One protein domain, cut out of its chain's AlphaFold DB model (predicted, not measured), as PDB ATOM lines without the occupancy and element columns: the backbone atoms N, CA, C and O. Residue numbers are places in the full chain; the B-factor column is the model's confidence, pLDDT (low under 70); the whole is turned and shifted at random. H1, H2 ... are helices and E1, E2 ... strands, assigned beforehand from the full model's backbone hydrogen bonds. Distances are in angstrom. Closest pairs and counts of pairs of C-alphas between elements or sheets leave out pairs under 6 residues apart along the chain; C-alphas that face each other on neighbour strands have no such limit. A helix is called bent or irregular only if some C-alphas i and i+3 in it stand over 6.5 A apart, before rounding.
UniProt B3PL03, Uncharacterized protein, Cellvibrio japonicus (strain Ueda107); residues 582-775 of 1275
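What this domain is: This is residues 582 to 775 of the 1275 residues of an uncharacterized protein of Cellvibrio japonicus (strain Ueda107) (UniProt B3PL03). What stands out first? Two strongly twisted sheets, E2-E1-E4-E8 and a branched one round E5, stand next to each other, coming together where E7 nears E4 and E8, while the ribbon E10-E11 passes by E1. From that ribbon a long arm sticks out, made of H2 and of residues 755 to 768, which fold back. What is it built of? The printed part has 194 residues, with two named helices and eleven named strands in the order E1 E2 E3 E4 H1 E5 E6 E7 E8 E9 E10 H2 E11; the neighbour strands are antiparallel and the class is mixed, helices and strands. How large is it? It is loose, with a radius of gyration of the C-alphas of 20.1 A and spans of 64 by 41 by 35 A.

How they stand to each other: How is the first sheet ordered? It runs E2, residues 600 to 606, E1, 582 to 590, E4, 618 to 626, and E8, 676 to 684. N 601 and O 589 of the hairpin E1 and E2 are 2.8 A apart, N 620 and O 586 of E4 and E1 2.8 A, and N 621 and O 681 of E4 and E8 2.8 A, within hydrogen-bond range. What lies beside E5? E5, residues 647 to 656, bends by 51 degrees at residue 653; E6, 659 to 662, and E7, 670 to 673, lie on one side of it and E9, 692 to 699, on the other side. Within hydrogen-bond range are N 653 and O 661 of E6, 2.9 A, N 649 and O 671 of E7, 2.9 A, and N 650 and O 697 of E9, 2.9 A. Where are the other strands? The closest C-alphas of E1 and E10, residues 729 to 734, are those of Lys 582 and Leu 730, 4.6 A; N 733 of E10 and O 770 of E11, residues 769 to 774, are 2.8 A apart, within hydrogen-bond range. E3, residues 610 to 613, pairs with no named strand. And the helices? H1, residues 635 to 642, is irregular, C-alphas 637 and 640 being 8.8 A apart, and only grazes the branched sheet with residues 637 to 642. H2, residues 736 to 754, is on neither of these two sheets; every O i to N i+4 pair in it is within hydrogen-bond range, against 2 of 4 in H1.

Where its parts are: Where does the first strand begin? C-alpha 582 of E1 is at (84.977, 98.548, 97.851). Which elements are long? From first to last C-alpha E5 measures 27.1 A, E1 26.8 A, E4 26.4 A and H2 26.3 A. Where does H2 end? C-alpha 754 is at (46.236, 93.248, 95.080).

The domain as a whole: How far does it reach? The two C-alphas farthest apart, those of Gly 714 and Glu 756, are 65.7 A apart. Which links are long? Those from E9 to E10, 29 residues, and from H2 to E11, 14 residues, are long; the printed part has no cut. Where is confidence low? Residues 593 to 598, 664 to 668 and 684 to 689 have pLDDT under 70.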
ATOM      1  N   LYS A 582      85.870  99.703  97.702       96.19
ATOM      2  CA  LYS A 582      84.977  98.548  97.851       96.19
ATOM      3  C   LYS A 582      85.459  97.400  96.984       96.19
ATOM      4  O   LYS A 582      85.807  97.623  95.824       96.19
ATOM      5  N   ILE A 583      85.422  96.188  97.529       96.25
ATOM      6  CA  ILE A 583      85.652  94.951  96.780       96.25
ATOM      7  C   ILE A 583      84.561  93.951  97.150       96.25
ATOM      8  O   ILE A 583      84.283  93.741  98.328       96.25
ATOM      9  N   TRP A 584      83.943  93.343  96.143       95.00
ATOM     10  CA  TRP A 584      82.950  92.286  96.327       95.00
ATOM     11  C   TRP A 584      82.959  91.323  95.145       95.00
ATOM     12  O   TRP A 584      83.498  91.639  94.079       95.00
ATOM     13  N   ALA A 585      82.355  90.151  95.336       93.44
ATOM     14  CA  ALA A 585      82.085  89.224  94.251       93.44
ATOM     15  C   ALA A 585      80.581  89.045  94.038       93.44
ATOM     16  O   ALA A 585      79.801  89.071  94.989       93.44
ATOM     17  N   GLU A 586      80.197  88.829  92.784       91.81
ATOM     18  CA  GLU A 586      78.849  88.416  92.405       91.81
ATOM     19  C   GLU A 586      78.902  87.092  91.640       91.81
ATOM     20  O   GLU A 586      79.834  86.860  90.859       91.81
ATOM     21  N   ARG A 587      77.904  86.233  91.860       90.50
ATOM     22  CA  ARG A 587      77.725  84.958  91.159       90.50
ATOM     23  C   ARG A 587      76.448  84.929  90.334       90.50
ATOM     24  O   ARG A 587      75.426  85.496  90.724       90.50
ATOM     25  N   ASP A 588      76.541  84.204  89.226       88.00
ATOM     26  CA  ASP A 588      75.428  83.852  88.355       88.00
ATOM     27  C   ASP A 588      75.258  82.328  88.397       88.00
ATOM     28  O   ASP A 588      76.211  81.583  88.130       88.00
ATOM     29  N   HIS A 589      74.061  81.846  88.737       83.38
ATOM     30  CA  HIS A 589      73.779  80.414  88.855       83.38
ATOM     31  C   HIS A 589      72.470  80.033  88.179       83.38
ATOM     32  O   HIS A 589      71.517  80.812  88.119       83.38
ATOM     33  N   LYS A 590      72.424  78.808  87.659       82.12
ATOM     34  CA  LYS A 590      71.264  78.269  86.958       82.12
ATOM     35  C   LYS A 590      70.567  77.236  87.824       82.12
ATOM     36  O   LYS A 590      71.214  76.333  88.344       82.12
ATOM     37  N   GLN A 591      69.249  77.345  87.932       76.75
ATOM     38  CA  GLN A 591      68.450  76.365  88.655       76.75
ATOM     39  C   GLN A 591      68.352  75.070  87.842       76.75
ATOM     40  O   GLN A 591      67.923  75.070  86.683       76.75
ATOM     41  N   GLU A 592      68.784  73.960  88.437       70.94
ATOM     42  CA  GLU A 592      68.874  72.655  87.765       70.94
ATOM     43  C   GLU A 592      67.629  71.783  87.981       70.94
ATOM     44  O   GLU A 592      67.320  70.929  87.146       70.94
ATOM     45  N   TYR A 593      66.873  72.042  89.051       67.69
ATOM     46  CA  TYR A 593      65.748  71.221  89.491       67.69
ATOM     47  C   TYR A 593      64.515  72.071  89.816       67.69
ATOM     48  O   TYR A 593      64.607  73.273  90.058       67.69
ATOM     49  N   GLY A 594      63.353  71.421  89.880       65.25
ATOM     50  CA  GLY A 594      62.125  72.047  90.368       65.25
ATOM     51  C   GLY A 594      61.424  72.940  89.343       65.25
ATOM     52  O   GLY A 594      61.685  72.867  88.143       65.25
ATOM     53  N   LEU A 595      60.489  73.759  89.823       61.09
ATOM     54  CA  LEU A 595      59.642  74.625  88.989       61.09
ATOM     55  C   LEU A 595      60.421  75.720  88.262       61.09
ATOM     56  O   LEU A 595      60.052  76.101  87.153       61.09
ATOM     57  N   ASP A 596      61.517  76.173  88.859       66.06
ATOM     58  CA  ASP A 596      62.374  77.218  88.305       66.06
ATOM     59  C   ASP A 596      63.511  76.668  87.448       66.06
ATOM     60  O   ASP A 596      64.405  77.412  87.045       66.06
ATOM     61  N   LYS A 597      63.482  75.370  87.125       69.06
ATOM     62  CA  LYS A 597      64.500  74.733  86.295       69.06
ATOM     63  C   LYS A 597      64.726  75.517  85.007       69.06
ATOM     64  O   LYS A 597      63.814  75.798  84.232       69.06
ATOM     65  N   GLY A 598      65.992  75.812  84.748       67.44
ATOM     66  CA  GLY A 598      66.427  76.551  83.578       67.44
ATOM     67  C   GLY A 598      66.469  78.065  83.770       67.44
ATOM     68  O   GLY A 598      67.100  78.718  82.938       67.44
ATOM     69  N   LYS A 599      65.874  78.611  84.843       70.88
ATOM     70  CA  LYS A 599      66.006  80.027  85.201       70.88
ATOM     71  C   LYS A 599      67.417  80.297  85.725       70.88
ATOM     72  O   LYS A 599      67.973  79.506  86.489       70.88
ATOM     73  N   THR A 600      67.982  81.424  85.312       72.75
ATOM     74  CA  THR A 600      69.279  81.906  85.794       72.75
ATOM     75  C   THR A 600      69.039  83.024  86.798       72.75
ATOM     76  O   THR A 600      68.372  84.008  86.484       72.75
ATOM     77  N   SER A 601      69.592  82.874  87.997       73.62
ATOM     78  CA  SER A 601      69.695  83.952  88.972       73.62
ATOM     79  C   SER A 601      71.017  84.679  88.739       73.62
ATOM     80  O   SER A 601      72.072  84.047  88.709       73.62
ATOM     81  N   ALA A 602      70.950  85.989  88.507       75.62
ATOM     82  CA  ALA A 602      72.097  86.804  88.123       75.62
ATOM     83  C   ALA A 602      72.402  87.885  89.167       75.62
ATOM     84  O   ALA A 602      71.496  88.443  89.799       75.62
ATOM     85  N   ASN A 603      73.683  88.242  89.274       77.00
ATOM     86  CA  ASN A 603      74.194  89.309  90.138       77.00
ATOM     87  C   ASN A 603      73.908  89.066  91.637       77.00
ATOM     88  O   ASN A 603      73.522  89.996  92.357       77.00
ATOM     89  N   ASN A 604      74.036  87.823  92.115       86.56
ATOM     90  CA  ASN A 604      73.920  87.516  93.543       86.56
ATOM     91  C   ASN A 604      75.228  87.864  94.244       86.56
ATOM     92  O   ASN A 604      76.273  87.309  93.911       86.56
ATOM     93  N   VAL A 605      75.172  88.798  95.191       91.88
ATOM     94  CA  VAL A 605      76.338  89.191  95.989       91.88
ATOM     95  C   VAL A 605      76.742  88.017  96.874       91.88
ATOM     96  O   VAL A 605      75.889  87.381  97.484       91.88
ATOM     97  N   ILE A 606      78.040  87.742  96.924       94.75
ATOM     98  CA  ILE A 606      78.629  86.823  97.893       94.75
ATOM     99  C   ILE A 606      79.063  87.674  99.091       94.75
ATOM    100  O   ILE A 606      79.845  88.614  98.925       94.75
ATOM    101  N   GLY A 607      78.541  87.391 100.285       93.38
ATOM    102  CA  GLY A 607      78.969  88.062 101.509       93.38
ATOM    103  C   GLY A 607      80.425  87.750 101.862       93.38
ATOM    104  O   GLY A 607      81.034  86.806 101.350       93.38
ATOM    105  N   THR A 608      81.022  88.538 102.755       92.38
ATOM    106  CA  THR A 608      82.343  88.201 103.296       92.38
ATOM    107  C   THR A 608      82.300  86.881 104.066       92.38
ATOM    108  O   THR A 608      81.343  86.578 104.774       92.38
ATOM    109  N   GLU A 609      83.333  86.058 103.896       91.56
ATOM    110  CA  GLU A 609      83.326  84.653 104.319       91.56
ATOM    111  C   GLU A 609      82.132  83.849 103.769       91.56
ATOM    112  O   GLU A 609      81.755  82.824 104.339       91.56
ATOM    113  N   GLY A 610      81.528  84.309 102.672       93.50
ATOM    114  CA  GLY A 610      80.423  83.653 101.988       93.50
ATOM    115  C   GLY A 610      80.888  82.484 101.124       93.50
ATOM    116  O   GLY A 610      82.016  81.979 101.245       93.50
ATOM    117  N   ALA A 611      80.012  82.041 100.222       93.50
ATOM    118  CA  ALA A 611      80.307  80.908  99.361       93.50
ATOM    119  C   ALA A 611      79.694  80.986  97.962       93.50
ATOM    120  O   ALA A 611      78.808  81.786  97.672       93.50
ATOM    121  N   SER A 612      80.197  80.113  97.099       93.19
ATOM    122  CA  SER A 612      79.714  79.850  95.750       93.19
ATOM    123  C   SER A 612      79.753  78.344  95.476       93.19
ATOM    124  O   SER A 612      80.378  77.584  96.227       93.19
ATOM    125  N   LEU A 613      79.139  77.904  94.378       90.81
ATOM    126  CA  LEU A 613      79.203  76.507  93.942       90.81
ATOM    127  C   LEU A 613      80.098  76.342  92.705       90.81
ATOM    128  O   LEU A 613      80.352  77.280  91.950       90.81
ATOM    129  N   SER A 614      80.614  75.137  92.488       88.94
ATOM    130  CA  SER A 614      81.328  74.745  91.267       88.94
ATOM    131  C   SER A 614      80.388  74.629  90.060       88.94
ATOM    132  O   SER A 614      80.840  74.697  88.917       88.94
ATOM    133  N   SER A 615      79.078  74.496  90.306       86.25
ATOM    134  CA  SER A 615      78.021  74.491  89.291       86.25
ATOM    135  C   SER A 615      77.679  75.882  88.746       86.25
ATOM    136  O   SER A 615      77.059  75.958  87.678       86.25
ATOM    137  N   ASP A 616      78.114  76.953  89.424       88.50
ATOM    138  CA  ASP A 616      77.881  78.342  89.022       88.50
ATOM    139  C   ASP A 616      78.390  78.614  87.604       88.50
ATOM    140  O   ASP A 616      79.437  78.121  87.172       88.50
ATOM    141  N   GLU A 617      77.650  79.434  86.860       86.81
ATOM    142  CA  GLU A 617      78.030  79.785  85.493       86.81
ATOM    143  C   GLU A 617      79.222  80.746  85.498       86.81
ATOM    144  O   GLU A 617      80.123  80.647  84.654       86.81
ATOM    145  N   LYS A 618      79.225  81.675  86.462       86.69
ATOM    146  CA  LYS A 618      80.166  82.787  86.511       86.69
ATOM    147  C   LYS A 618      80.305  83.366  87.918       86.69
ATOM    148  O   LYS A 618      79.321  83.520  88.629       86.69
ATOM    149  N   ILE A 619      81.532  83.757  88.271       88.56
ATOM    150  CA  ILE A 619      81.859  84.570  89.451       88.56
ATOM    151  C   ILE A 619      82.681  85.772  88.992       88.56
ATOM    152  O   ILE A 619      83.690  85.613  88.298       88.56
ATOM    153  N   THR A 620      82.260  86.972  89.382       87.69
ATOM    154  CA  THR A 620      82.890  88.239  88.983       87.69
ATOM    155  C   THR A 620      83.314  89.029  90.209       87.69
ATOM    156  O   THR A 620      82.490  89.249  91.086       87.69
ATOM    157  N   VAL A 621      84.572  89.469  90.264       89.69
ATOM    158  CA  VAL A 621      85.088  90.353  91.321       89.69
ATOM    159  C   VAL A 621      85.145  91.784  90.803       89.69
ATOM    160  O   VAL A 621      85.736  92.048  89.749       89.69
ATOM    161  N   TYR A 622      84.565  92.694  91.578       91.69
ATOM    162  CA  TYR A 622      84.494  94.118  91.284       91.69
ATOM    163  C   TYR A 622      85.352  94.927  92.255       91.69
ATOM    164  O   TYR A 622      85.470  94.582  93.433       91.69
ATOM    165  N   THR A 623      85.910  96.030  91.764       93.69
ATOM    166  CA  THR A 623      86.562  97.075  92.562       93.69
ATOM    167  C   THR A 623      85.834  98.394  92.349       93.69
ATOM    168  O   THR A 623      85.364  98.685  91.250       93.69
ATOM    169  N   ALA A 624      85.721  99.207  93.396       93.69
ATOM    170  CA  ALA A 624      85.240 100.579  93.287       93.69
ATOM    171  C   ALA A 624      86.073 101.493  94.187       93.69
ATOM    172  O   ALA A 624      85.954 101.411  95.409       93.69
ATOM    173  N   TRP A 625      86.913 102.344  93.590       94.88
ATOM    174  CA  TRP A 625      87.835 103.220  94.321       94.88
ATOM    175  C   TRP A 625      87.566 104.700  94.052       94.88
ATOM    176  O   TRP A 625      87.681 105.174  92.919       94.88
ATOM    177  N   TYR A 626      87.230 105.427  95.114       93.19
ATOM    178  CA  TYR A 626      86.947 106.862  95.100       93.19
ATOM    179  C   TYR A 626      87.707 107.557  96.234       93.19
ATOM    180  O   TYR A 626      88.346 106.899  97.057       93.19
ATOM    181  N   ASP A 627      87.650 108.888  96.286       91.69
ATOM    182  CA  ASP A 627      88.171 109.607  97.449       91.69
ATOM    183  C   ASP A 627      87.287 109.408  98.701       91.69
ATOM    184  O   ASP A 627      86.224 108.778  98.658       91.69
ATOM    185  N   GLU A 628      87.734 109.942  99.838       87.69
ATOM    186  CA  GLU A 628      87.039 109.871 101.134       87.69
ATOM    187  C   GLU A 628      85.609 110.447 101.113       87.69
ATOM    188  O   GLU A 628      84.765 110.052 101.918       87.69
ATOM    189  N   GLU A 629      85.310 111.339 100.165       85.00
ATOM    190  CA  GLU A 629      83.994 111.951  99.966       85.00
ATOM    191  C   GLU A 629      83.197 111.260  98.835       85.00
ATOM    192  O   GLU A 629      82.066 111.642  98.531       85.00
ATOM    193  N   GLY A 630      83.743 110.218  98.205       86.94
ATOM    194  CA  GLY A 630      83.109 109.492  97.105       86.94
ATOM    195  C   GLY A 630      83.165 110.207  95.750       86.94
ATOM    196  O   GLY A 630      82.386 109.854  94.859       86.94
ATOM    197  N   ARG A 631      84.054 111.196  95.585       88.31
ATOM    198  CA  ARG A 631      84.325 111.883  94.314       88.31
ATOM    199  C   ARG A 631      85.338 111.098  93.467       88.31
ATOM    200  O   ARG A 631      86.123 110.309  94.006       88.31
ATOM    201  N   PRO A 632      85.351 111.310  92.139       92.00
ATOM    202  CA  PRO A 632      86.383 110.764  91.262       92.00
ATOM    203  C   PRO A 632      87.805 111.173  91.681       92.00
ATOM    204  O   PRO A 632      88.064 112.328  92.032       92.00
ATOM    205  N   LEU A 633      88.746 110.232  91.601       93.75
ATOM    206  CA  LEU A 633      90.175 110.538  91.722       93.75
ATOM    207  C   LEU A 633      90.739 110.978  90.352       93.75
ATOM    208  O   LEU A 633      90.138 110.657  89.326       93.75
ATOM    209  N   PRO A 634      91.875 111.701  90.312       93.19
ATOM    210  CA  PRO A 634      92.448 112.220  89.065       93.19
ATOM    211  C   PRO A 634      92.829 111.134  88.046       93.19
ATOM    212  O   PRO A 634      93.295 110.061  88.429       93.19
ATOM    213  N   GLU A 635      92.723 111.453  86.748       88.56
ATOM    214  CA  GLU A 635      93.042 110.544  85.629       88.56
ATOM    215  C   GLU A 635      94.449 109.949  85.721       88.56
ATOM    216  O   GLU A 635      94.618 108.737  85.585       88.56
ATOM    217  N   GLY A 636      95.448 110.785  86.017       88.88
ATOM    218  CA  GLY A 636      96.846 110.370  86.103       88.88
ATOM    219  C   GLY A 636      97.109 109.290  87.159       88.88
ATOM    220  O   GLY A 636      98.086 108.559  87.056       88.88
ATOM    221  N   LEU A 637      96.230 109.129  88.155       90.81
ATOM    222  CA  LEU A 637      96.331 108.050  89.144       90.81
ATOM    223  C   LEU A 637      95.949 106.680  88.546       90.81
ATOM    224  O   LEU A 637      96.410 105.642  89.023       90.81
ATOM    225  N   GLY A 638      95.101 106.679  87.513       87.38
ATOM    226  CA  GLY A 638      94.632 105.497  86.789       87.38
ATOM    227  C   GLY A 638      95.394 105.184  85.500       87.38
ATOM    228  O   GLY A 638      95.074 104.175  84.859       87.38
ATOM    229  N   GLU A 639      96.382 106.006  85.125       85.56
ATOM    230  CA  GLU A 639      97.281 105.735  83.998       85.56
ATOM    231  C   GLU A 639      97.926 104.346  84.126       85.56
ATOM    232  O   GLU A 639      98.085 103.793  85.219       85.56
ATOM    233  N   ASP A 640      98.192 103.725  82.976       87.69
ATOM    234  CA  ASP A 640      98.660 102.341  82.873       87.69
ATOM    235  C   ASP A 640      97.805 101.329  83.656       87.69
ATOM    236  O   ASP A 640      98.308 100.331  84.152       87.69
ATOM    237  N   ASN A 641      96.489 101.554  83.763       86.44
ATOM    238  CA  ASN A 641      95.566 100.743  84.570       86.44
ATOM    239  C   ASN A 641      95.942 100.678  86.062       86.44
ATOM    240  O   ASN A 641      95.797  99.635  86.701       86.44
ATOM    241  N   GLY A 642      96.435 101.785  86.620       87.94
ATOM    242  CA  GLY A 642      96.799 101.880  88.035       87.94
ATOM    243  C   GLY A 642      98.084 101.129  88.393       87.94
ATOM    244  O   GLY A 642      98.390 100.978  89.573       87.94
ATOM    245  N   LEU A 643      98.857 100.662  87.406       89.62
ATOM    246  CA  LEU A 643     100.097  99.920  87.651       89.62
ATOM    247  C   LEU A 643     101.196 100.786  88.277       89.62
ATOM    248  O   LEU A 643     101.998 100.268  89.058       89.62
ATOM    249  N   GLN A 644     101.224 102.080  87.944       88.88
ATOM    250  CA  GLN A 644     102.254 103.009  88.404       88.88
ATOM    251  C   GLN A 644     101.909 103.673  89.736       88.88
ATOM    252  O   GLN A 644     102.730 103.656  90.650       88.88
ATOM    253  N   TYR A 645     100.704 104.238  89.859       90.62
ATOM    254  CA  TYR A 645     100.333 105.053  91.021       90.62
ATOM    255  C   TYR A 645      99.153 104.504  91.832       90.62
ATOM    256  O   TYR A 645      98.932 104.978  92.949       90.62
ATOM    257  N   GLY A 646      98.431 103.510  91.308       92.44
ATOM    258  CA  GLY A 646      97.300 102.874  91.978       92.44
ATOM    259  C   GLY A 646      97.704 101.964  93.140       92.44
ATOM    260  O   GLY A 646      98.865 101.924  93.559       92.44
ATOM    261  N   LEU A 647      96.721 101.239  93.674       94.88
ATOM    262  CA  LEU A 647      96.933 100.188  94.678       94.88
ATOM    263  C   LEU A 647      97.146  98.840  93.978       94.88
ATOM    264  O   LEU A 647      96.829  98.702  92.798       94.88
ATOM    265  N   THR A 648      97.627  97.825  94.694       94.12
ATOM    266  CA  THR A 648      97.741  96.472  94.128       94.12
ATOM    267  C   THR A 648      96.920  95.474  94.921       94.12
ATOM    268  O   THR A 648      97.029  95.408  96.144       94.12
ATOM    269  N   ALA A 649      96.141  94.658  94.218       93.25
ATOM    270  CA  ALA A 649      95.468  93.505  94.788       93.25
ATOM    271  C   ALA A 649      96.063  92.191  94.289       93.25
ATOM    272  O   ALA A 649      96.624  92.113  93.194       93.25
ATOM    273  N   ARG A 650      95.884  91.138  95.086       90.38
ATOM    274  CA  ARG A 650      96.088  89.750  94.663       90.38
ATOM    275  C   ARG A 650      94.829  88.930  94.872       90.38
ATOM    276  O   ARG A 650      94.139  89.122  95.872       90.38
ATOM    277  N   LEU A 651      94.604  87.968  93.983       90.50
ATOM    278  CA  LEU A 651      93.688  86.857  94.224       90.50
ATOM    279  C   LEU A 651      94.516  85.617  94.573       90.50
ATOM    280  O   LEU A 651      95.291  85.106  93.758       90.50
ATOM    281  N   ALA A 652      94.356  85.144  95.801       89.19
ATOM    282  CA  ALA A 652      95.085  84.012  96.349       89.19
ATOM    283  C   ALA A 652      94.144  82.865  96.716       89.19
ATOM    284  O   ALA A 652      92.949  83.069  96.933       89.19
ATOM    285  N   LYS A 653      94.708  81.660  96.797       88.69
ATOM    286  CA  LYS A 653      94.020  80.467  97.277       88.69
ATOM    287  C   LYS A 653      94.896  79.649  98.214       88.69
ATOM    288  O   LYS A 653      96.120  79.792  98.212       88.69
ATOM    289  N   VAL A 654      94.268  78.786  99.004       87.06
ATOM    290  CA  VAL A 654      94.979  77.889  99.921       87.06
ATOM    291  C   VAL A 654      95.688  76.792  99.125       87.06
ATOM    292  O   VAL A 654      95.079  76.126  98.291       87.06
ATOM    293  N   THR A 655      96.981  76.605  99.377       86.38
ATOM    294  CA  THR A 655      97.806  75.564  98.727       86.38
ATOM    295  C   THR A 655      98.491  74.627  99.714       86.38
ATOM    296  O   THR A 655      98.883  73.521  99.340       86.38
ATOM    297  N   ALA A 656      98.607  75.039 100.976       84.69
ATOM    298  CA  ALA A 656      98.952  74.193 102.111       84.69
ATOM    299  C   ALA A 656      98.321  74.774 103.388       84.69
ATOM    300  O   ALA A 656      97.785  75.882 103.371       84.69
ATOM    301  N   GLU A 657      98.391  74.040 104.499       83.81
ATOM    302  CA  GLU A 657      97.892  74.511 105.795       83.81
ATOM    303  C   GLU A 657      98.501  75.876 106.153       83.81
ATOM    304  O   GLU A 657      99.723  76.042 106.145       83.81
ATOM    305  N   ASN A 658      97.636  76.864 106.420       81.88
ATOM    306  CA  ASN A 658      98.012  78.251 106.715       81.88
ATOM    307  C   ASN A 658      98.885  78.934 105.642       81.88
ATOM    308  O   ASN A 658      99.565  79.921 105.929       81.88
ATOM    309  N   LYS A 659      98.872  78.433 104.399       85.94
ATOM    310  CA  LYS A 659      99.657  78.973 103.286       85.94
ATOM    311  C   LYS A 659      98.766  79.340 102.107       85.94
ATOM    312  O   LYS A 659      98.050  78.501 101.558       85.94
ATOM    313  N   LEU A 660      98.890  80.593 101.685       85.62
ATOM    314  CA  LEU A 660      98.268  81.112 100.476       85.62
ATOM    315  C   LEU A 660      99.302  81.237  99.359       85.62
ATOM    316  O   LEU A 660     100.373  81.802  99.575       85.62
ATOM    317  N   ASP A 661      98.949  80.788  98.160       81.31
ATOM    318  CA  ASP A 661      99.662  81.142  96.934       81.31
ATOM    319  C   ASP A 661      98.686  81.797  95.949       81.31
ATOM    320  O   ASP A 661      97.468  81.607  96.007       81.31
ATOM    321  N   ALA A 662      99.219  82.609  95.041       77.06
ATOM    322  CA  ALA A 662      98.400  83.265  94.036       77.06
ATOM    323  C   ALA A 662      97.769  82.244  93.071       77.06
ATOM    324  O   ALA A 662      98.373  81.217  92.745       77.06
ATOM    325  N   VAL A 663      96.561  82.531  92.581       73.62
ATOM    326  CA  VAL A 663      95.878  81.643  91.630       73.62
ATOM    327  C   VAL A 663      96.698  81.563  90.332       73.62
ATOM    328  O   VAL A 663      96.971  82.574  89.685       73.62
ATOM    329  N   SER A 664      97.130  80.356  89.951       54.94
ATOM    330  CA  SER A 664      98.139  80.132  88.908       54.94
ATOM    331  C   SER A 664      97.596  80.294  87.480       54.94
ATOM    332  O   SER A 664      97.408  79.307  86.783       54.94
ATOM    333  N   HIS A 665      97.369  81.533  87.038       52.59
ATOM    334  CA  HIS A 665      97.304  81.969  85.634       52.59
ATOM    335  C   HIS A 665      97.767  83.436  85.599       52.59
ATOM    336  O   HIS A 665      97.191  84.278  86.281       52.59
ATOM    337  N   SER A 666      98.822  83.753  84.840       46.47
ATOM    338  CA  SER A 666      99.705  84.927  85.047       46.47
ATOM    339  C   SER A 666      99.075  86.332  84.997       46.47
ATOM    340  O   SER A 666      99.772  87.307  85.269       46.47
ATOM    341  N   LYS A 667      97.784  86.467  84.667       49.03
ATOM    342  CA  LYS A 667      97.048  87.744  84.717       49.03
ATOM    343  C   LYS A 667      96.083  87.884  85.902       49.03
ATOM    344  O   LYS A 667      95.614  88.990  86.129       49.03
ATOM    345  N   LEU A 668      95.793  86.808  86.640       57.91
ATOM    346  CA  LEU A 668      94.814  86.792  87.738       57.91
ATOM    347  C   LEU A 668      95.453  86.744  89.135       57.91
ATOM    348  O   LEU A 668      94.753  86.923  90.124       57.91
ATOM    349  N   SER A 669      96.765  86.509  89.229       73.56
ATOM    350  CA  SER A 669      97.485  86.415  90.505       73.56
ATOM    351  C   SER A 669      97.569  87.756  91.231       73.56
ATOM    352  O   SER A 669      97.316  87.820  92.428       73.56
ATOM    353  N   GLU A 670      97.899  88.824  90.502       86.69
ATOM    354  CA  GLU A 670      98.100  90.182  91.016       86.69
ATOM    355  C   GLU A 670      97.659  91.202  89.961       86.69
ATOM    356  O   GLU A 670      98.044  91.085  88.791       86.69
ATOM    357  N   PHE A 671      96.909  92.231  90.345       89.31
ATOM    358  CA  PHE A 671      96.386  93.262  89.444       89.31
ATOM    359  C   PHE A 671      96.399  94.649  90.102       89.31
ATOM    360  O   PHE A 671      96.286  94.774  91.318       89.31
ATOM    361  N   GLY A 672      96.608  95.687  89.287       91.44
ATOM    362  CA  GLY A 672      96.563  97.075  89.749       91.44
ATOM    363  C   GLY A 672      95.116  97.539  89.879       91.44
ATOM    364  O   GLY A 672      94.297  97.216  89.026       91.44
ATOM    365  N   ILE A 673      94.813  98.286  90.934       93.19
ATOM    366  CA  ILE A 673      93.518  98.923  91.155       93.19
ATOM    367  C   ILE A 673      93.642 100.378  90.722       93.19
ATOM    368  O   ILE A 673      94.396 101.158  91.315       93.19
ATOM    369  N   LYS A 674      92.874 100.749  89.699       92.00
ATOM    370  CA  LYS A 674      92.731 102.136  89.241       92.00
ATOM    371  C   LYS A 674      91.459 102.787  89.804       92.00
ATOM    372  O   LYS A 674      90.535 102.074  90.195       92.00
ATOM    373  N   PRO A 675      91.380 104.128  89.832       92.69
ATOM    374  CA  PRO A 675      90.178 104.843  90.250       92.69
ATOM    375  C   PRO A 675      88.913 104.482  89.472       92.69
ATOM    376  O   PRO A 675      88.966 104.263  88.262       92.69
ATOM    377  N   GLY A 676      87.760 104.526  90.140       90.62
ATOM    378  CA  GLY A 676      86.444 104.228  89.569       90.62
ATOM    379  C   GLY A 676      85.981 102.799  89.833       90.62
ATOM    380  O   GLY A 676      86.586 102.086  90.630       90.62
ATOM    381  N   THR A 677      84.888 102.404  89.175       89.12
ATOM    382  CA  THR A 677      84.317 101.054  89.276       89.12
ATOM    383  C   THR A 677      84.769 100.193  88.107       89.12
ATOM    384  O   THR A 677      84.501 100.549  86.958       89.12
ATOM    385  N   HIS A 678      85.399  99.053  88.393       87.75
ATOM    386  CA  HIS A 678      85.952  98.148  87.384       87.75
ATOM    387  C   HIS A 678      85.650  96.684  87.692       87.75
ATOM    388  O   HIS A 678      85.458  96.280  88.840       87.75
ATOM    389  N   THR A 679      85.627  95.881  86.631       85.94
ATOM    390  CA  THR A 679      85.632  94.420  86.712       85.94
ATOM    391  C   THR A 679      87.073  93.938  86.617       85.94
ATOM    392  O   THR A 679      87.722  94.183  85.601       85.94
ATOM    393  N   GLU A 680      87.558  93.226  87.633       80.56
ATOM    394  CA  GLU A 680      88.971  92.821  87.706       80.56
ATOM    395  C   GLU A 680      89.174  91.338  87.403       80.56
ATOM    396  O   GLU A 680      90.075  90.956  86.654       80.56
ATOM    397  N   VAL A 681      88.317  90.480  87.965       73.06
ATOM    398  CA  VAL A 681      88.431  89.027  87.809       73.06
ATOM    399  C   VAL A 681      87.106  88.444  87.367       73.06
ATOM    400  O   VAL A 681      86.072  88.676  87.986       73.06
ATOM    401  N   LEU A 682      87.168  87.624  86.322       72.75
ATOM    402  CA  LEU A 682      86.051  86.838  85.834       72.75
ATOM    403  C   LEU A 682      86.443  85.363  85.824       72.75
ATOM    404  O   LEU A 682      87.382  84.964  85.132       72.75
ATOM    405  N   ARG A 683      85.705  84.545  86.570       71.81
ATOM    406  CA  ARG A 683      85.796  83.088  86.505       71.81
ATOM    407  C   ARG A 683      84.516  82.558  85.876       71.81
ATOM    408  O   ARG A 683      83.428  82.951  86.272       71.81
ATOM    409  N   VAL A 684      84.666  81.694  84.882       61.03
ATOM    410  CA  VAL A 684      83.570  81.080  84.118       61.03
ATOM    411  C   VAL A 684      83.585  79.583  84.403       61.03
ATOM    412  O   VAL A 684      84.659  79.068  84.711       61.03
ATOM    413  N   LYS A 685      82.443  78.899  84.294       68.50
ATOM    414  CA  LYS A 685      82.243  77.471  84.609       68.50
ATOM    415  C   LYS A 685      83.439  76.550  84.310       68.50
ATOM    416  O   LYS A 685      83.865  75.810  85.191       68.50
ATOM    417  N   ASP A 686      84.063  76.661  83.135       59.81
ATOM    418  CA  ASP A 686      85.227  75.841  82.743       59.81
ATOM    419  C   ASP A 686      86.453  75.994  83.678       59.81
ATOM    420  O   ASP A 686      87.234  75.061  83.853       59.81
ATOM    421  N   ASN A 687      86.592  77.155  84.325       59.91
ATOM    422  CA  ASN A 687      87.638  77.508  85.293       59.91
ATOM    423  C   ASN A 687      87.169  77.440  86.765       59.91
ATOM    424  O   ASN A 687      87.953  77.756  87.666       59.91
ATOM    425  N   LEU A 688      85.899  77.102  87.020       60.72
ATOM    426  CA  LEU A 688      85.253  77.055  88.343       60.72
ATOM    427  C   LEU A 688      85.194  75.629  88.932       60.72
ATOM    428  O   LEU A 688      84.610  75.428  89.989       60.72
ATOM    429  N   THR A 689      85.807  74.642  88.278       61.41
ATOM    430  CA  THR A 689      85.665  73.214  88.614       61.41
ATOM    431  C   THR A 689      86.472  72.736  89.826       61.41
ATOM    432  O   THR A 689      86.379  71.561  90.165       61.41
ATOM    433  N   THR A 690      87.259  73.597  90.482       74.75
ATOM    434  CA  THR A 690      88.035  73.225  91.678       74.75
ATOM    435  C   THR A 690      87.430  73.820  92.942       74.75
ATOM    436  O   THR A 690      87.223  75.031  93.028       74.75
ATOM    437  N   GLU A 691      87.186  72.974  93.943       87.25
ATOM    438  CA  GLU A 691      86.835  73.403  95.293       87.25
ATOM    439  C   GLU A 691      88.053  74.091  95.920       87.25
ATOM    440  O   GLU A 691      89.127  73.503  96.052       87.25
ATOM    441  N   ASP A 692      87.929  75.361  96.284       89.06
ATOM    442  CA  ASP A 692      89.039  76.193  96.757       89.06
ATOM    443  C   ASP A 692      88.501  77.309  97.668       89.06
ATOM    444  O   ASP A 692      87.345  77.724  97.571       89.06
ATOM    445  N   HIS A 693      89.365  77.828  98.541       90.62
ATOM    446  CA  HIS A 693      89.093  79.022  99.342       90.62
ATOM    447  C   HIS A 693      89.842  80.211  98.745       90.62
ATOM    448  O   HIS A 693      91.068  80.152  98.609       90.62
ATOM    449  N   PHE A 694      89.120  81.275  98.398       90.88
ATOM    450  CA  PHE A 694      89.657  82.452  97.722       90.88
ATOM    451  C   PHE A 694      89.802  83.630  98.672       90.88
ATOM    452  O   PHE A 694      88.924  83.885  99.493       90.88
ATOM    453  N   TYR A 695      90.898  84.369  98.504       93.00
ATOM    454  CA  TYR A 695      91.231  85.546  99.296       93.00
ATOM    455  C   TYR A 695      91.667  86.676  98.376       93.00
ATOM    456  O   TYR A 695      92.605  86.519  97.586       93.00
ATOM    457  N   VAL A 696      91.032  87.830  98.524       94.12
ATOM    458  CA  VAL A 696      91.478  89.089  97.942       94.12
ATOM    459  C   VAL A 696      92.181  89.892  99.024       94.12
ATOM    460  O   VAL A 696      91.596  90.210 100.057       94.12
ATOM    461  N   HIS A 697      93.441  90.224  98.765       94.00
ATOM    462  CA  HIS A 697      94.231  91.112  99.612       94.00
ATOM    463  C   HIS A 697      94.641  92.342  98.823       94.00
ATOM    464  O   HIS A 697      94.950  92.220  97.637       94.00
ATOM    465  N   VAL A 698      94.725  93.484  99.500       95.75
ATOM    466  CA  VAL A 698      95.176  94.755  98.925       95.75
ATOM    467  C   VAL A 698      96.399  95.246  99.690       95.75
ATOM    468  O   VAL A 698      96.477  95.087 100.909       95.75
ATOM    469  N   VAL A 699      97.343  95.844  98.971       95.06
ATOM    470  CA  VAL A 699      98.483  96.573  99.535       95.06
ATOM    471  C   VAL A 699      98.612  97.948  98.881       95.06
ATOM    472  O   VAL A 699      98.234  98.147  97.723       95.06
ATOM    473  N   GLY A 700      99.183  98.897  99.624       94.31
ATOM    474  CA  GLY A 700      99.379 100.278  99.172       94.31
ATOM    475  C   GLY A 700     100.442 100.460  98.087       94.31
ATOM    476  O   GLY A 700     100.443 101.473  97.385       94.31
ATOM    477  N   THR A 701     101.355  99.496  97.962       93.19
ATOM    478  CA  THR A 701     102.485  99.538  97.029       93.19
ATOM    479  C   THR A 701     101.991  99.336  95.600       93.19
ATOM    480  O   THR A 701     101.185  98.435  95.338       93.19
ATOM    481  N   SER A 702     102.459 100.169  94.671       91.12
ATOM    482  CA  SER A 702     102.046 100.056  93.273       91.12
ATOM    483  C   SER A 702     102.644  98.811  92.624       91.12
ATOM    484  O   SER A 702     103.660  98.266  93.068       91.12
ATOM    485  N   LYS A 703     102.029  98.334  91.541       89.81
ATOM    486  CA  LYS A 703     102.466  97.087  90.908       89.81
ATOM    487  C   LYS A 703     103.858  97.214  90.275       89.81
ATOM    488  O   LYS A 703     104.611  96.239  90.261       89.81
ATOM    489  N   HIS A 704     104.236  98.397  89.787       88.75
ATOM    490  CA  HIS A 704     105.587  98.662  89.275       88.75
ATOM    491  C   HIS A 704     106.675  98.619  90.356       88.75
ATOM    492  O   HIS A 704     107.811  98.243  90.057       88.75
ATOM    493  N   GLU A 705     106.320  98.900  91.609       86.12
ATOM    494  CA  GLU A 705     107.227  98.846  92.759       86.12
ATOM    495  C   GLU A 705     107.404  97.436  93.341       86.12
ATOM    496  O   GLU A 705     108.165  97.261  94.289       86.12
ATOM    497  N   LYS A 706     106.783  96.417  92.727       87.69
ATOM    498  CA  LYS A 706     106.850  95.001  93.136       87.69
ATOM    499  C   LYS A 706     106.291  94.798  94.554       87.69
ATOM    500  O   LYS A 706     107.060  94.618  95.500       87.69
ATOM    501  N   PRO A 707     104.958  94.809  94.706       89.12
ATOM    502  CA  PRO A 707     104.309  94.671  96.003       89.12
ATOM    503  C   PRO A 707     104.689  93.350  96.678       89.12
ATOM    504  O   PRO A 707     104.787  92.312  96.025       89.12
ATOM    505  N   SER A 708     104.868  93.388  98.000       89.12
ATOM    506  CA  SER A 708     105.033  92.184  98.815       89.12
ATOM    507  C   SER A 708     103.730  91.853  99.532       89.12
ATOM    508  O   SER A 708     103.091  92.715 100.137       89.12
ATOM    509  N   PHE A 709     103.374  90.573  99.503       90.38
ATOM    510  CA  PHE A 709     102.286  90.005 100.291       90.38
ATOM    511  C   PHE A 709     102.805  88.979 101.309       90.38
ATOM    512  O   PHE A 709     102.112  88.007 101.633       90.38
ATOM    513  N   ASP A 710     104.039  89.179 101.774       89.69
ATOM    514  CA  ASP A 710     104.650  88.353 102.807       89.69
ATOM    515  C   ASP A 710     103.864  88.461 104.116       89.69
ATOM    516  O   ASP A 710     103.361  89.525 104.494       89.69
ATOM    517  N   VAL A 711     103.760  87.335 104.816       87.94
ATOM    518  CA  VAL A 711     103.064  87.243 106.101       87.94
ATOM    519  C   VAL A 711     103.966  87.690 107.251       87.94
ATOM    520  O   VAL A 711     105.193  87.671 107.135       87.94
ATOM    521  N   ASN A 712     103.369  88.066 108.384       83.75
ATOM    522  CA  ASN A 712     104.098  88.313 109.629       83.75
ATOM    523  C   ASN A 712     103.739  87.246 110.679       83.75
ATOM    524  O   ASN A 712     102.818  87.473 111.461       83.75
ATOM    525  N   PRO A 713     104.489  86.129 110.773       78.88
ATOM    526  CA  PRO A 713     104.182  85.048 111.715       78.88
ATOM    527  C   PRO A 713     104.220  85.460 113.195       78.88
ATOM    528  O   PRO A 713     103.768  84.711 114.052       78.88
ATOM    529  N   GLY A 714     104.807  86.619 113.517       80.19
ATOM    530  CA  GLY A 714     104.827  87.172 114.873       80.19
ATOM    531  C   GLY A 714     103.594  88.010 115.235       80.19
ATOM    532  O   GLY A 714     103.517  88.483 116.368       80.19
ATOM    533  N   ALA A 715     102.664  88.242 114.302       84.31
ATOM    534  CA  ALA A 715     101.424  88.965 114.575       84.31
ATOM    535  C   ALA A 715     100.441  88.108 115.404       84.31
ATOM    536  O   ALA A 715     100.496  86.881 115.345       84.31
ATOM    537  N   PRO A 716      99.527  88.716 116.181       83.19
ATOM    538  CA  PRO A 716      98.459  87.971 116.840       83.19
ATOM    539  C   PRO A 716      97.532  87.294 115.812       83.19
ATOM    540  O   PRO A 716      97.120  87.958 114.854       83.19
ATOM    541  N   PRO A 717      97.143  86.019 116.004       82.56
ATOM    542  CA  PRO A 717      96.095  85.401 115.198       82.56
ATOM    543  C   PRO A 717      94.788  86.200 115.286       82.56
ATOM    544  O   PRO A 717      94.482  86.719 116.365       82.56
ATOM    545  N   PRO A 718      93.979  86.270 114.214       87.00
ATOM    546  CA  PRO A 718      94.152  85.671 112.876       87.00
ATOM    547  C   PRO A 718      95.117  86.363 111.873       87.00
ATOM    548  O   PRO A 718      95.142  85.960 110.708       87.00
ATOM    549  N   LEU A 719      95.891  87.399 112.239       88.00
ATOM    550  CA  LEU A 719      96.734  88.145 111.274       88.00
ATOM    551  C   LEU A 719      98.089  87.501 110.944       88.00
ATOM    552  O   LEU A 719      98.752  87.918 109.996       88.00
ATOM    553  N   ASP A 720      98.507  86.492 111.697       87.38
ATOM    554  CA  ASP A 720      99.779  85.773 111.550       87.38
ATOM    555  C   ASP A 720      99.971  85.104 110.178       87.38
ATOM    556  O   ASP A 720     101.099  84.905 109.721       87.38
ATOM    557  N   THR A 721      98.866  84.805 109.496       88.00
ATOM    558  CA  THR A 721      98.811  84.143 108.181       88.00
ATOM    559  C   THR A 721      98.491  85.091 107.023       88.00
ATOM    560  O   THR A 721      98.334  84.660 105.878       88.00
ATOM    561  N   ARG A 722      98.396  86.394 107.299       89.19
ATOM    562  CA  ARG A 722      97.913  87.416 106.361       89.19
ATOM    563  C   ARG A 722      99.011  88.438 106.048       89.19
ATOM    564  O   ARG A 722     100.010  88.490 106.770       89.19
ATOM    565  N   PRO A 723      98.902  89.211 104.947       91.12
ATOM    566  CA  PRO A 723      99.949  90.147 104.551       91.12
ATOM    567  C   PRO A 723     100.309  91.115 105.677       91.12
ATOM    568  O   PRO A 723      99.435  91.756 106.257       91.12
ATOM    569  N   LYS A 724     101.612  91.275 105.935       91.25
ATOM    570  CA  LYS A 724     102.144  92.193 106.956       91.25
ATOM    571  C   LYS A 724     101.649  93.632 106.780       91.25
ATOM    572  O   LYS A 724     101.526  94.356 107.761       91.25
ATOM    573  N   HIS A 725     101.410  94.030 105.535       92.31
ATOM    574  CA  HIS A 725     101.087  95.387 105.099       92.31
ATOM    575  C   HIS A 725      99.701  95.457 104.442       92.31
ATOM    576  O   HIS A 725      99.512  96.141 103.437       92.31
ATOM    577  N   ALA A 726      98.736  94.702 104.979       91.75
ATOM    578  CA  ALA A 726      97.376  94.686 104.457       91.75
ATOM    579  C   ALA A 726      96.745  96.087 104.513       91.75
ATOM    580  O   ALA A 726      96.786  96.777 105.538       91.75
ATOM    581  N   THR A 727      96.154  96.498 103.396       95.75
ATOM    582  CA  THR A 727      95.348  97.711 103.292       95.75
ATOM    583  C   THR A 727      93.897  97.364 103.600       95.75
ATOM    584  O   THR A 727      93.342  96.526 102.894       95.75
ATOM    585  N   PRO A 728      93.259  97.984 104.608       95.06
ATOM    586  CA  PRO A 728      91.846  97.749 104.880       95.06
ATOM    587  C   PRO A 728      90.957  98.345 103.786       95.06
ATOM    588  O   PRO A 728      91.203  99.462 103.332       95.06
ATOM    589  N   PHE A 729      89.907  97.625 103.397       96.75
ATOM    590  CA  PHE A 729      88.925  98.054 102.398       96.75
ATOM    591  C   PHE A 729      87.520  97.553 102.755       96.75
ATOM    592  O   PHE A 729      87.348  96.711 103.634       96.75
ATOM    593  N   LEU A 730      86.499  98.126 102.120       96.44
ATOM    594  CA  LEU A 730      85.091  97.849 102.391       96.44
ATOM    595  C   LEU A 730      84.640  96.545 101.720       96.44
ATOM    596  O   LEU A 730      84.789  96.393 100.503       96.44
ATOM    597  N   VAL A 731      84.024  95.655 102.500       95.88
ATOM    598  CA  VAL A 731      83.491  94.354 102.052       95.88
ATOM    599  C   VAL A 731      82.015  94.190 102.444       95.88
ATOM    600  O   VAL A 731      81.589  94.821 103.418       95.88
ATOM    601  N   PRO A 732      81.225  93.386 101.708       94.19
ATOM    602  CA  PRO A 732      79.792  93.241 101.952       94.19
ATOM    603  C   PRO A 732      79.480  92.270 103.105       94.19
ATOM    604  O   PRO A 732      80.037  91.176 103.176       94.19
ATOM    605  N   PHE A 733      78.536  92.647 103.962       91.50
ATOM    606  CA  PHE A 733      77.940  91.827 105.021       91.50
ATOM    607  C   PHE A 733      76.432  91.776 104.827       91.50
ATOM    608  O   PHE A 733      75.821  92.838 104.705       91.50
ATOM    609  N   ASN A 734      75.840  90.582 104.801       89.56
ATOM    610  CA  ASN A 734      74.388  90.466 104.727       89.56
ATOM    611  C   ASN A 734      73.747  91.059 105.992       89.56
ATOM    612  O   ASN A 734      74.190  90.787 107.108       89.56
ATOM    613  N   ASP A 735      72.723  91.890 105.803       87.69
ATOM    614  CA  ASP A 735      71.905  92.431 106.884       87.69
ATOM    615  C   ASP A 735      70.525  91.771 106.856       87.69
ATOM    616  O   ASP A 735      69.542  92.326 106.364       87.69
ATOM    617  N   GLU A 736      70.466  90.554 107.390       84.88
ATOM    618  CA  GLU A 736      69.248  89.746 107.395       84.88
ATOM    619  C   GLU A 736      68.082  90.451 108.118       84.88
ATOM    620  O   GLU A 736      66.916  90.307 107.757       84.88
ATOM    621  N   SER A 737      68.379  91.261 109.140       85.56
ATOM    622  CA  SER A 737      67.342  91.993 109.874       85.56
ATOM    623  C   SER A 737      66.664  93.043 108.998       85.56
ATOM    624  O   SER A 737      65.438  93.178 109.035       85.56
ATOM    625  N   GLU A 738      67.437  93.796 108.214       83.75
ATOM    626  CA  GLU A 738      66.879  94.739 107.242       83.75
ATOM    627  C   GLU A 738      66.200  94.035 106.058       83.75
ATOM    628  O   GLU A 738      65.193  94.549 105.555       83.75
ATOM    629  N   ASP A 739      66.665  92.841 105.672       84.25
ATOM    630  CA  ASP A 739      66.011  91.995 104.663       84.25
ATOM    631  C   ASP A 739      64.588  91.644 105.082       84.25
ATOM    632  O   ASP A 739      63.635  91.957 104.363       84.25
ATOM    633  N   TRP A 740      64.419  91.083 106.281       84.75
ATOM    634  CA  TRP A 740      63.107  90.688 106.797       84.75
ATOM    635  C   TRP A 740      62.169  91.872 107.018       84.75
ATOM    636  O   TRP A 740      60.988  91.805 106.667       84.75
ATOM    637  N   LYS A 741      62.680  92.998 107.529       85.38
ATOM    638  CA  LYS A 741      61.891  94.233 107.656       85.38
ATOM    639  C   LYS A 741      61.388  94.723 106.301       85.38
ATOM    640  O   LYS A 741      60.213  95.077 106.173       85.38
ATOM    641  N   SER A 742      62.272  94.768 105.306       83.00
ATOM    642  CA  SER A 742      61.939  95.219 103.953       83.00
ATOM    643  C   SER A 742      60.962  94.268 103.279       83.00
ATOM    644  O   SER A 742      59.998  94.719 102.662       83.00
ATOM    645  N   TRP A 743      61.170  92.964 103.442       82.62
ATOM    646  CA  TRP A 743      60.312  91.923 102.896       82.62
ATOM    647  C   TRP A 743      58.903  91.955 103.501       82.62
ATOM    648  O   TRP A 743      57.926  92.029 102.760       82.62
ATOM    649  N   SER A 744      58.778  92.029 104.830       81.81
ATOM    650  CA  SER A 744      57.472  92.143 105.499       81.81
ATOM    651  C   SER A 744      56.726  93.419 105.080       81.81
ATOM    652  O   SER A 744      55.533  93.388 104.768       81.81
ATOM    653  N   ALA A 745      57.432  94.551 104.972       84.75
ATOM    654  CA  ALA A 745      56.840  95.796 104.486       84.75
ATOM    655  C   ALA A 745      56.384  95.695 103.021       84.75
ATOM    656  O   ALA A 745      55.310  96.189 102.671       84.75
ATOM    657  N   TRP A 746      57.165  95.030 102.168       86.06
ATOM    658  CA  TRP A 746      56.773  94.748 100.791       86.06
ATOM    659  C   TRP A 746      55.535  93.852 100.719       86.06
ATOM    660  O   TRP A 746      54.600  94.213 100.011       86.06
ATOM    661  N   ASN A 747      55.458  92.771 101.500       80.81
ATOM    662  CA  ASN A 747      54.282  91.895 101.553       80.81
ATOM    663  C   ASN A 747      53.004  92.669 101.894       80.81
ATOM    664  O   ASN A 747      51.959  92.480 101.266       80.81
ATOM    665  N   GLN A 748      53.075  93.588 102.859       80.75
ATOM    666  CA  GLN A 748      51.940  94.442 103.215       80.75
ATOM    667  C   GLN A 748      51.514  95.347 102.052       80.75
ATOM    668  O   GLN A 748      50.319  95.463 101.763       80.75
ATOM    669  N   LEU A 749      52.474  95.961 101.357       83.88
ATOM    670  CA  LEU A 749      52.201  96.787 100.179       83.88
ATOM    671  C   LEU A 749      51.634  95.955  99.030       83.88
ATOM    672  O   LEU A 749      50.689  96.384  98.373       83.88
ATOM    673  N   LYS A 750      52.170  94.755  98.810       82.06
ATOM    674  CA  LYS A 750      51.721  93.838  97.768       82.06
ATOM    675  C   LYS A 750      50.262  93.442  97.983       82.06
ATOM    676  O   LYS A 750      49.460  93.564  97.062       82.06
ATOM    677  N   ARG A 751      49.871  93.123  99.221       78.31
ATOM    678  CA  ARG A 751      48.462  92.880  99.586       78.31
ATOM    679  C   ARG A 751      47.575  94.101  99.373       78.31
ATOM    680  O   ARG A 751      46.437  93.955  98.939       78.31
ATOM    681  N   ALA A 752      48.067  95.302  99.681       79.38
ATOM    682  CA  ALA A 752      47.318  96.533  99.446       79.38
ATOM    683  C   ALA A 752      47.121  96.807  97.943       79.38
ATOM    684  O   ALA A 752      46.039  97.233  97.541       79.38
ATOM    685  N   TYR A 753      48.131  96.527  97.117       79.56
ATOM    686  CA  TYR A 753      48.034  96.601  95.660       79.56
ATOM    687  C   TYR A 753      47.051  95.572  95.097       79.56
ATOM    688  O   TYR A 753      46.151  95.941  94.348       79.56
ATOM    689  N   ASP A 754      47.153  94.308  95.517       73.44
ATOM    690  CA  ASP A 754      46.236  93.248  95.080       73.44
ATOM    691  C   ASP A 754      44.784  93.509  95.545       73.44
ATOM    692  O   ASP A 754      43.833  93.023  94.937       73.44
ATOM    693  N   ALA A 755      44.597  94.321  96.594       72.38
ATOM    694  CA  ALA A 755      43.303  94.838  97.044       72.38
ATOM    695  C   ALA A 755      42.869  96.149  96.346       72.38
ATOM    696  O   ALA A 755      41.946  96.810  96.827       72.38
ATOM    697  N   GLU A 756      43.539  96.544  95.257       78.44
ATOM    698  CA  GLU A 756      43.289  97.755  94.456       78.44
ATOM    699  C   GLU A 756      43.368  99.070  95.264       78.44
ATOM    700  O   GLU A 756      42.706 100.061  94.956       78.44
ATOM    701  N   GLN A 757      44.181  99.105  96.327       78.31
ATOM    702  CA  GLN A 757      44.378 100.299  97.165       78.31
ATOM    703  C   GLN A 757      45.598 101.139  96.763       78.31
ATOM    704  O   GLN A 757      45.802 102.214  97.336       78.31
ATOM    705  N   LEU A 758      46.417 100.639  95.830       77.56
ATOM    706  CA  LEU A 758      47.625 101.281  95.313       77.56
ATOM    707  C   LEU A 758      47.564 101.367  93.784       77.56
ATOM    708  O   LEU A 758      47.096 100.443  93.129       77.56
ATOM    709  N   ASP A 759      48.094 102.457  93.228       75.62
ATOM    710  CA  ASP A 759      48.076 102.722  91.781       75.62
ATOM    711  C   ASP A 759      49.172 101.964  91.007       75.62
ATOM    712  O   ASP A 759      49.093 101.821  89.788       75.62
ATOM    713  N   SER A 760      50.220 101.506  91.698       78.19
ATOM    714  CA  SER A 760      51.379 100.837  91.104       78.19
ATOM    715  C   SER A 760      51.833  99.664  91.960       78.19
ATOM    716  O   SER A 760      51.860  99.771  93.188       78.19
ATOM    717  N   GLU A 761      52.255  98.587  91.308       82.12
ATOM    718  CA  GLU A 761      52.790  97.408  91.982       82.12
ATOM    719  C   GLU A 761      54.121  97.725  92.692       82.12
ATOM    720  O   GLU A 761      55.024  98.306  92.076       82.12
ATOM    721  N   PRO A 762      54.268  97.377  93.984       82.94
ATOM    722  CA  PRO A 762      55.539  97.505  94.685       82.94
ATOM    723  C   PRO A 762      56.520  96.416  94.226       82.94
ATOM    724  O   PRO A 762      56.164  95.244  94.123       82.94
ATOM    725  N   ILE A 763      57.778  96.789  94.006       82.56
ATOM    726  CA  ILE A 763      58.822  95.864  93.543       82.56
ATOM    727  C   ILE A 763      59.441  95.135  94.735       82.56
ATOM    728  O   ILE A 763      59.743  95.767  95.748       82.56
ATOM    729  N   LYS A 764      59.656  93.820  94.606       79.81
ATOM    730  CA  LYS A 764      60.267  92.993  95.652       79.81
ATOM    731  C   LYS A 764      61.659  93.528  96.034       79.81
ATOM    732  O   LYS A 764      62.494  93.749  95.151       79.81
ATOM    733  N   PRO A 765      61.935  93.754  97.331       80.19
ATOM    734  CA  PRO A 765      63.225  94.264  97.763       80.19
ATOM    735  C   PRO A 765      64.315  93.215  97.528       80.19
ATOM    736  O   PRO A 765      64.102  92.018  97.713       80.19
ATOM    737  N   ARG A 766      65.505  93.674  97.136       78.81
ATOM    738  CA  ARG A 766      66.708  92.834  97.145       78.81
ATOM    739  C   ARG A 766      67.302  92.787  98.541       78.81
ATOM    740  O   ARG A 766      67.113  93.722  99.314       78.81
ATOM    741  N   ALA A 767      68.090  91.744  98.776       82.19
ATOM    742  CA  ALA A 767      68.893  91.636  99.976       82.19
ATOM    743  C   ALA A 767      69.793  92.866 100.183       82.19
ATOM    744  O   ALA A 767      70.422  93.381  99.248       82.19
ATOM    745  N   ALA A 768      69.837  93.316 101.422       82.19
ATOM    746  CA  ALA A 768      70.593  94.410 101.960       82.19
ATOM    747  C   ALA A 768      71.973  93.905 102.376       82.19
ATOM    748  O   ALA A 768      72.136  92.894 103.062       82.19
ATOM    749  N   TYR A 769      72.983  94.651 101.940       87.75
ATOM    750  CA  TYR A 769      74.358  94.433 102.348       87.75
ATOM    751  C   TYR A 769      74.930  95.717 102.934       87.75
ATOM    752  O   TYR A 769      74.952  96.765 102.277       87.75
ATOM    753  N   SER A 770      75.434  95.601 104.155       89.31
ATOM    754  CA  SER A 770      76.209  96.630 104.837       89.31
ATOM    755  C   SER A 770      77.691  96.506 104.470       89.31
ATOM    756  O   SER A 770      78.170  95.427 104.129       89.31
ATOM    757  N   TRP A 771      78.430  97.619 104.494       91.81
ATOM    758  CA  TRP A 771      79.826  97.668 104.040       91.81
ATOM    759  C   TRP A 771      80.753  98.044 105.190       91.81
ATOM    760  O   TRP A 771      80.719  99.185 105.653       91.81
ATOM    761  N   TYR A 772      81.617  97.117 105.604       92.44
ATOM    762  CA  TYR A 772      82.547  97.326 106.717       92.44
ATOM    763  C   TYR A 772      83.999  97.140 106.284       92.44
ATOM    764  O   TYR A 772      84.297  96.388 105.357       92.44
ATOM    765  N   LEU A 773      84.913  97.851 106.948       94.00
ATOM    766  CA  LEU A 773      86.347  97.762 106.672       94.00
ATOM    767  C   LEU A 773      86.912  96.446 107.210       94.00
ATOM    768  O   LEU A 773      86.726  96.131 108.393       94.00
ATOM    769  N   ARG A 774      87.618  95.718 106.343       93.75
ATOM    770  CA  ARG A 774      88.333  94.472 106.638       93.75
ATOM    771  C   ARG A 774      89.701  94.458 105.945       93.75
ATOM    772  O   ARG A 774      89.869  95.133 104.929       93.75
ATOM    773  N   PRO A 775      90.691  93.711 106.467       93.25
ATOM    774  CA  PRO A 775      92.014  93.594 105.844       93.25
ATOM    775  C   PRO A 775      92.020  92.666 104.613       93.25
ATOM    776  O   PRO A 775      93.023  92.582 103.905       93.25
TER     777      PRO A 775